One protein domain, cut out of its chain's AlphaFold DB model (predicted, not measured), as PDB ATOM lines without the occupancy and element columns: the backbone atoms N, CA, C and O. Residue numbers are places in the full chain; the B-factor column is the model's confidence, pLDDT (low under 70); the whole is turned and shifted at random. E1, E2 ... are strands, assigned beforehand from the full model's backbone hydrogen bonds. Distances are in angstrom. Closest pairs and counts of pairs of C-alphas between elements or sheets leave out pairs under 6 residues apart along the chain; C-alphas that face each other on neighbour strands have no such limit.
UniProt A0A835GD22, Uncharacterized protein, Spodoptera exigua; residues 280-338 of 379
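Overview. This is residues 280 to 338 of the 379 residues of an uncharacterized protein of Spodoptera exigua (UniProt A0A835GD22). There is little regular structure here: one small hairpin, E1 and E2, with long unnamed stretches before and after it. The first stretch loops out, with residues 289 to 294 sticking out, while the second folds back so that residues 322 to 323 pair with 312 to 313 of E2. The printed part has 59 residues, no named helix and two strands, E1 then E2, in one antiparallel sheet; its class is all strand, with only 8 residues in named elements. It is only just loose, close to compact, with a radius of gyration of the C-alphas of 12.8 A and spans of 38 by 26 by 15 A.

Along the chain. Residues 280 to 301 hold no named element. E1, residues 302 to 305, begins at C-alpha (7.050, -26.722, 19.460) and is 10.4 A long. E2, residues 311 to 314, is 10.3 A long and ends at C-alpha (2.538, -25.716, 16.998).

Arrangement. The hairpin of E1 and E2 is antiparallel, at 162 degrees between directions. C-alphas 303 and 313 face each other at 4.7 A. N 312 and O 304 are within hydrogen-bond range at 2.8 A.

Size, cuts and confidence. The farthest C-alphas, of Ser 292 and Asp 338, are 41.4 A apart. The printed part has no cut, and the link from E1 to E2 is tight. Residues 280 to 292 are under pLDDT 70.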
ATOM      1  N   ALA A 280      20.100 -32.310   8.786       47.53
ATOM      2  CA  ALA A 280      20.042 -30.899   9.153       47.53
ATOM      3  C   ALA A 280      19.862 -29.993   7.925       47.53
ATOM      4  O   ALA A 280      20.653 -30.033   6.984       47.53
ATOM      5  N   VAL A 281      18.850 -29.124   7.965       52.34
ATOM      6  CA  VAL A 281      18.527 -28.181   6.883       52.34
ATOM      7  C   VAL A 281      18.787 -26.743   7.338       52.34
ATOM      8  O   VAL A 281      18.434 -26.353   8.451       52.34
ATOM      9  N   HIS A 282      19.432 -25.949   6.476       47.00
ATOM     10  CA  HIS A 282      19.741 -24.531   6.704       47.00
ATOM     11  C   HIS A 282      18.536 -23.672   6.299       47.00
ATOM     12  O   HIS A 282      18.130 -23.695   5.138       47.00
ATOM     13  N   ILE A 283      17.945 -22.934   7.243       46.84
ATOM     14  CA  ILE A 283      16.680 -22.213   7.033       46.84
ATOM     15  C   ILE A 283      16.913 -20.718   7.227       46.84
ATOM     16  O   ILE A 283      17.307 -20.272   8.304       46.84
ATOM     17  N   ALA A 284      16.667 -19.934   6.179       44.66
ATOM     18  CA  ALA A 284      16.688 -18.478   6.250       44.66
ATOM     19  C   ALA A 284      15.413 -17.954   6.937       44.66
ATOM     20  O   ALA A 284      14.314 -18.431   6.666       44.66
ATOM     21  N   ASN A 285      15.562 -16.957   7.817       49.03
ATOM     22  CA  ASN A 285      14.477 -16.364   8.605       49.03
ATOM     23  C   ASN A 285      13.301 -15.892   7.729       49.03
ATOM     24  O   ASN A 285      13.400 -14.871   7.048       49.03
ATOM     25  N   THR A 286      12.160 -16.583   7.801       47.56
ATOM     26  CA  THR A 286      10.912 -16.167   7.146       47.56
ATOM     27  C   THR A 286       9.715 -16.338   8.078       47.56
ATOM     28  O   THR A 286       9.168 -17.428   8.197       47.56
ATOM     29  N   PHE A 287       9.274 -15.239   8.691       54.50
ATOM     30  CA  PHE A 287       7.882 -15.066   9.110       54.50
ATOM     31  C   PHE A 287       7.299 -13.925   8.271       54.50
ATOM     32  O   PHE A 287       7.767 -12.789   8.398       54.50
ATOM     33  N   PRO A 288       6.342 -14.190   7.369       55.88
ATOM     34  CA  PRO A 288       5.650 -13.143   6.642       55.88
ATOM     35  C   PRO A 288       4.384 -12.759   7.411       55.88
ATOM     36  O   PRO A 288       3.376 -13.444   7.300       55.88
ATOM     37  N   SER A 289       4.398 -11.659   8.162       49.62
ATOM     38  CA  SER A 289       3.139 -11.073   8.635       49.62
ATOM     39  C   SER A 289       3.256  -9.590   8.981       49.62
ATOM     40  O   SER A 289       4.073  -9.159   9.792       49.62
ATOM     41  N   LYS A 290       2.417  -8.796   8.306       57.53
ATOM     42  CA  LYS A 290       2.215  -7.349   8.498       57.53
ATOM     43  C   LYS A 290       0.920  -7.046   9.269       57.53
ATOM     44  O   LYS A 290       0.618  -5.874   9.478       57.53
ATOM     45  N   VAL A 291       0.149  -8.062   9.669       63.19
ATOM     46  CA  VAL A 291      -1.168  -7.884  10.295       63.19
ATOM     47  C   VAL A 291      -1.069  -8.179  11.790       63.19
ATOM     48  O   VAL A 291      -0.481  -9.172  12.207       63.19
ATOM     49  N   SER A 292      -1.633  -7.297  12.618       67.38
ATOM     50  CA  SER A 292      -1.509  -7.351  14.084       67.38
ATOM     51  C   SER A 292      -2.089  -8.620  14.737       67.38
ATOM     52  O   SER A 292      -1.882  -8.806  15.937       67.38
ATOM     53  N   SER A 293      -2.825  -9.459  13.999       77.75
ATOM     54  CA  SER A 293      -3.441 -10.694  14.503       77.75
ATOM     55  C   SER A 293      -2.633 -11.962  14.233       77.75
ATOM     56  O   SER A 293      -3.029 -13.023  14.709       77.75
ATOM     57  N   ASP A 294      -1.546 -11.888  13.465       81.50
ATOM     58  CA  ASP A 294      -0.789 -13.084  13.105       81.50
ATOM     59  C   ASP A 294       0.071 -13.573  14.284       81.50
ATOM     60  O   ASP A 294       0.645 -12.754  15.016       81.50
ATOM     61  N   PRO A 295       0.180 -14.902  14.481       83.19
ATOM     62  CA  PRO A 295       0.964 -15.478  15.565       83.19
ATOM     63  C   PRO A 295       2.432 -15.065  15.451       83.19
ATOM     64  O   PRO A 295       3.039 -15.113  14.377       83.19
ATOM     65  N   LYS A 296       3.012 -14.646  16.576       86.19
ATOM     66  CA  LYS A 296       4.404 -14.198  16.646       86.19
ATOM     67  C   LYS A 296       5.323 -15.376  16.936       86.19
ATOM     68  O   LYS A 296       4.914 -16.394  17.482       86.19
ATOM     69  N   VAL A 297       6.616 -15.199  16.666       84.50
ATOM     70  CA  VAL A 297       7.660 -16.191  16.999       84.50
ATOM     71  C   VAL A 297       7.633 -16.574  18.485       84.50
ATOM     72  O   VAL A 297       7.910 -17.713  18.840       84.50
ATOM     73  N   THR A 298       7.242 -15.638  19.353       88.62
ATOM     74  CA  THR A 298       7.083 -15.854  20.799       88.62
ATOM     75  C   THR A 298       5.962 -16.824  21.165       88.62
ATOM     76  O   THR A 298       5.961 -17.362  22.271       88.62
ATOM     77  N   ASP A 299       5.007 -17.032  20.261       90.88
ATOM     78  CA  ASP A 299       3.819 -17.851  20.499       90.88
ATOM     79  C   ASP A 299       4.054 -19.321  20.120       90.88
ATOM     80  O   ASP A 299       3.255 -20.186  20.474       90.88
ATOM     81  N   ILE A 300       5.174 -19.629  19.456       93.81
ATOM     82  CA  ILE A 300       5.551 -20.991  19.069       93.81
ATOM     83  C   ILE A 300       5.917 -21.803  20.313       93.81
ATOM     84  O   ILE A 300       6.741 -21.392  21.132       93.81
ATOM     85  N   LYS A 301       5.314 -22.987  20.444       94.31
ATOM     86  CA  LYS A 301       5.547 -23.912  21.565       94.31
ATOM     87  C   LYS A 301       6.373 -25.131  21.194       94.31
ATOM     88  O   LYS A 301       7.088 -25.643  22.049       94.31
ATOM     89  N   ALA A 302       6.282 -25.585  19.949       94.19
ATOM     90  CA  ALA A 302       7.050 -26.722  19.460       94.19
ATOM     91  C   ALA A 302       7.430 -26.531  17.990       94.19
ATOM     92  O   ALA A 302       6.667 -25.942  17.220       94.19
ATOM     93  N   LEU A 303       8.597 -27.058  17.624       95.12
ATOM     94  CA  LEU A 303       9.114 -27.116  16.259       95.12
ATOM     95  C   LEU A 303       9.496 -28.560  15.932       95.12
ATOM     96  O   LEU A 303      10.056 -29.258  16.777       95.12
ATOM     97  N   ARG A 304       9.204 -28.994  14.707       92.38
ATOM     98  CA  ARG A 304       9.611 -30.292  14.163       92.38
ATOM     99  C   ARG A 304      10.189 -30.088  12.771       92.38
ATOM    100  O   ARG A 304       9.582 -29.413  11.947       92.38
ATOM    101  N   TYR A 305      11.343 -30.690  12.524       87.81
ATOM    102  CA  TYR A 305      12.034 -30.653  11.238       87.81
ATOM    103  C   TYR A 305      11.831 -31.991  10.528       87.81
ATOM    104  O   TYR A 305      11.956 -33.041  11.165       87.81
ATOM    105  N   THR A 306      11.507 -31.968   9.238       86.19
ATOM    106  CA  THR A 306      11.525 -33.165   8.385       86.19
ATOM    107  C   THR A 306      12.805 -33.228   7.551       86.19
ATOM    108  O   THR A 306      13.419 -32.189   7.293       86.19
ATOM    109  N   PRO A 307      13.214 -34.433   7.101       78.12
ATOM    110  CA  PRO A 307      14.332 -34.597   6.169       78.12
ATOM    111  C   PRO A 307      14.181 -33.780   4.878       78.12
ATOM    112  O   PRO A 307      15.176 -33.333   4.316       78.12
ATOM    113  N   ASP A 308      12.941 -33.533   4.452       79.75
ATOM    114  CA  ASP A 308      12.600 -32.754   3.254       79.75
ATOM    115  C   ASP A 308      12.801 -31.235   3.436       79.75
ATOM    116  O   ASP A 308      12.561 -30.431   2.525       79.75
ATOM    117  N   GLY A 309      13.219 -30.819   4.634       79.12
ATOM    118  CA  GLY A 309      13.433 -29.421   4.987       79.12
ATOM    119  C   GLY A 309      12.155 -28.644   5.261       79.12
ATOM    120  O   GLY A 309      12.196 -27.415   5.289       79.12
ATOM    121  N   ASP A 310      11.024 -29.321   5.468       88.19
ATOM    122  CA  ASP A 310       9.838 -28.670   6.012       88.19
ATOM    123  C   ASP A 310       9.987 -28.486   7.520       88.19
ATOM    124  O   ASP A 310      10.472 -29.355   8.252       88.19
ATOM    125  N   VAL A 311       9.553 -27.321   7.995       91.69
ATOM    126  CA  VAL A 311       9.431 -27.057   9.426       91.69
ATOM    127  C   VAL A 311       7.971 -27.012   9.766       91.69
ATOM    128  O   VAL A 311       7.228 -26.197   9.229       91.69
ATOM    129  N   PHE A 312       7.586 -27.854  10.706       94.62
ATOM    130  CA  PHE A 312       6.272 -27.836  11.304       94.62
ATOM    131  C   PHE A 312       6.343 -27.113  12.644       94.62
ATOM    132  O   PHE A 312       7.315 -27.255  13.390       94.62
ATOM    133  N   PHE A 313       5.305 -26.354  12.969       95.38
ATOM    134  CA  PHE A 313       5.183 -25.648  14.237       95.38
ATOM    135  C   PHE A 313       3.822 -25.907  14.884       95.38
ATOM    136  O   PHE A 313       2.847 -26.255  14.216       95.38
ATOM    137  N   LYS A 314       3.771 -25.729  16.205       96.88
ATOM    138  CA  LYS A 314       2.538 -25.716  16.998       96.88
ATOM    139  C   LYS A 314       2.483 -24.458  17.858       96.88
ATOM    140  O   LYS A 314       3.483 -24.116  18.499       96.88
ATOM    141  N   LEU A 315       1.320 -23.810  17.922       94.44
ATOM    142  CA  LEU A 315       1.065 -22.716  18.870       94.44
ATOM    143  C   LEU A 315       0.553 -23.261  20.206       94.44
ATOM    144  O   LEU A 315       0.861 -22.720  21.268       94.44
ATOM    145  N   ARG A 316      -0.183 -24.377  20.177       92.00
ATOM    146  CA  ARG A 316      -0.574 -25.148  21.365       92.00
ATOM    147  C   ARG A 316      -0.215 -26.616  21.182       92.00
ATOM    148  O   ARG A 316      -0.304 -27.147  20.085       92.00
ATOM    149  N   PHE A 317       0.154 -27.309  22.258       90.31
ATOM    150  CA  PHE A 317       0.545 -28.725  22.171       90.31
ATOM    151  C   PHE A 317      -0.581 -29.640  21.656       90.31
ATOM    152  O   PHE A 317      -0.290 -30.629  20.983       90.31
ATOM    153  N   THR A 318      -1.836 -29.260  21.921       94.31
ATOM    154  CA  THR A 318      -3.061 -29.952  21.492       94.31
ATOM    155  C   THR A 318      -3.407 -29.749  20.019       94.31
ATOM    156  O   THR A 318      -4.238 -30.479  19.496       94.31
ATOM    157  N   GLU A 319      -2.836 -28.740  19.361       93.94
ATOM    158  CA  GLU A 319      -3.092 -28.481  17.943       93.94
ATOM    159  C   GLU A 319      -2.312 -29.461  17.063       93.94
ATOM    160  O   GLU A 319      -1.296 -30.039  17.469       93.94
ATOM    161  N   GLU A 320      -2.782 -29.643  15.835       96.25
ATOM    162  CA  GLU A 320      -2.061 -30.394  14.814       96.25
ATOM    163  C   GLU A 320      -0.831 -29.615  14.325       96.25
ATOM    164  O   GLU A 320      -0.706 -28.403  14.501       96.25
ATOM    165  N   TRP A 321       0.130 -30.334  13.749       96.31
ATOM    166  CA  TRP A 321       1.349 -29.736  13.215       96.31
ATOM    167  C   TRP A 321       1.033 -28.915  11.957       96.31
ATOM    168  O   TRP A 321       0.635 -29.478  10.941       96.31
ATOM    169  N   ALA A 322       1.266 -27.603  12.000       95.06
ATOM    170  CA  ALA A 322       1.118 -26.723  10.842       95.06
ATOM    171  C   ALA A 322       2.472 -26.508  10.152       95.06
ATOM    172  O   ALA A 322       3.484 -26.311  10.823       95.06
ATOM    173  N   VAL A 323       2.507 -26.518   8.818       94.25
ATOM    174  CA  VAL A 323       3.731 -26.219   8.055       94.25
ATOM    175  C   VAL A 323       4.032 -24.726   8.156       94.25
ATOM    176  O   VAL A 323       3.179 -23.886   7.868       94.25
ATOM    177  N   LEU A 324       5.254 -24.384   8.555       90.38
ATOM    178  CA  LEU A 324       5.720 -23.009   8.591       90.38
ATOM    179  C   LEU A 324       5.916 -22.509   7.152       90.38
ATOM    180  O   LEU A 324       6.682 -23.127   6.408       90.38
ATOM    181  N   PRO A 325       5.286 -21.392   6.741       87.00
ATOM    182  CA  PRO A 325       5.455 -20.851   5.398       87.00
ATOM    183  C   PRO A 325       6.906 -20.412   5.178       87.00
ATOM    184  O   PRO A 325       7.330 -19.342   5.619       87.00
ATOM    185  N   GLN A 326       7.682 -21.246   4.491       82.69
ATOM    186  CA  GLN A 326       9.065 -20.949   4.147       82.69
ATOM    187  C   GLN A 326       9.185 -20.540   2.693       82.69
ATOM    188  O   GLN A 326       8.609 -21.152   1.794       82.69
ATOM    189  N   ARG A 327      10.018 -19.531   2.440       77.62
ATOM    190  CA  ARG A 327      10.482 -19.251   1.082       77.62
ATOM    191  C   ARG A 327      11.631 -20.209   0.784       77.62
ATOM    192  O   ARG A 327      12.791 -19.845   0.950       77.62
ATOM    193  N   LYS A 328      11.305 -21.443   0.390       73.56
ATOM    194  CA  LYS A 328      12.311 -22.386  -0.110       73.56
ATOM    195  C   LYS A 328      12.865 -21.824  -1.418       73.56
ATOM    196  O   LYS A 328      12.102 -21.570  -2.351       73.56
ATOM    197  N   SER A 329      14.172 -21.594  -1.497       77.12
ATOM    198  CA  SER A 329      14.788 -21.421  -2.809       77.12
ATOM    199  C   SER A 329      14.866 -22.801  -3.457       77.12
ATOM    200  O   SER A 329      15.292 -23.769  -2.831       77.12
ATOM    201  N   SER A 330      14.453 -22.905  -4.719       72.00
ATOM    202  CA  SER A 330      14.506 -24.159  -5.487       72.00
ATOM    203  C   SER A 330      15.926 -24.717  -5.652       72.00
ATOM    204  O   SER A 330      16.097 -25.843  -6.102       72.00
ATOM    205  N   ALA A 331      16.943 -23.932  -5.285       73.50
ATOM    206  CA  ALA A 331      18.354 -24.277  -5.377       73.50
ATOM    207  C   ALA A 331      18.920 -24.998  -4.137       73.50
ATOM    208  O   ALA A 331      20.084 -25.389  -4.166       73.50
ATOM    209  N   ILE A 332      18.162 -25.148  -3.041       70.69
ATOM    210  CA  ILE A 332      18.664 -25.805  -1.821       70.69
ATOM    211  C   ILE A 332      18.247 -27.277  -1.825       70.69
ATOM    212  O   ILE A 332      17.095 -27.612  -1.564       70.69
ATOM    213  N   THR A 333      19.206 -28.160  -2.095       78.19
ATOM    214  CA  THR A 333      19.069 -29.605  -1.877       78.19
ATOM    215  C   THR A 333      19.435 -29.931  -0.431       78.19
ATOM    216  O   THR A 333      20.476 -29.488   0.058       78.19
ATOM    217  N   ALA A 334      18.590 -30.699   0.264       74.06
ATOM    218  CA  ALA A 334      18.910 -31.200   1.596       74.06
ATOM    219  C   ALA A 334      20.136 -32.123   1.513       74.06
ATOM    220  O   ALA A 334      20.162 -33.065   0.721       74.06
ATOM    221  N   LEU A 335      21.160 -31.833   2.313       78.94
ATOM    222  CA  LEU A 335      22.348 -32.670   2.435       78.94
ATOM    223  C   LEU A 335      22.338 -33.346   3.810       78.94
ATOM    224  O   LEU A 335      21.938 -32.714   4.791       78.94
ATOM    225  N   PRO A 336      22.774 -34.613   3.911       79.50
ATOM    226  CA  PRO A 336      22.971 -35.253   5.204       79.50
ATOM    227  C   PRO A 336      24.001 -34.470   6.025       79.50
ATOM    228  O   PRO A 336      24.876 -33.805   5.466       79.50
ATOM    229  N   PHE A 337      23.889 -34.549   7.354       74.88
ATOM    230  CA  PHE A 337      24.711 -33.761   8.281       74.88
ATOM    231  C   PHE A 337      26.215 -33.938   8.023       74.88
ATOM    232  O   PHE A 337      26.955 -32.958   8.011       74.88
ATOM    233  N   ASP A 338      26.642 -35.160   7.706       81.50
ATOM    234  CA  ASP A 338      28.044 -35.498   7.425       81.50
ATOM    235  C   ASP A 338      28.588 -34.839   6.148       81.50
ATOM    236  O   ASP A 338      29.793 -34.635   6.004       81.50
TER     237      ASP A 338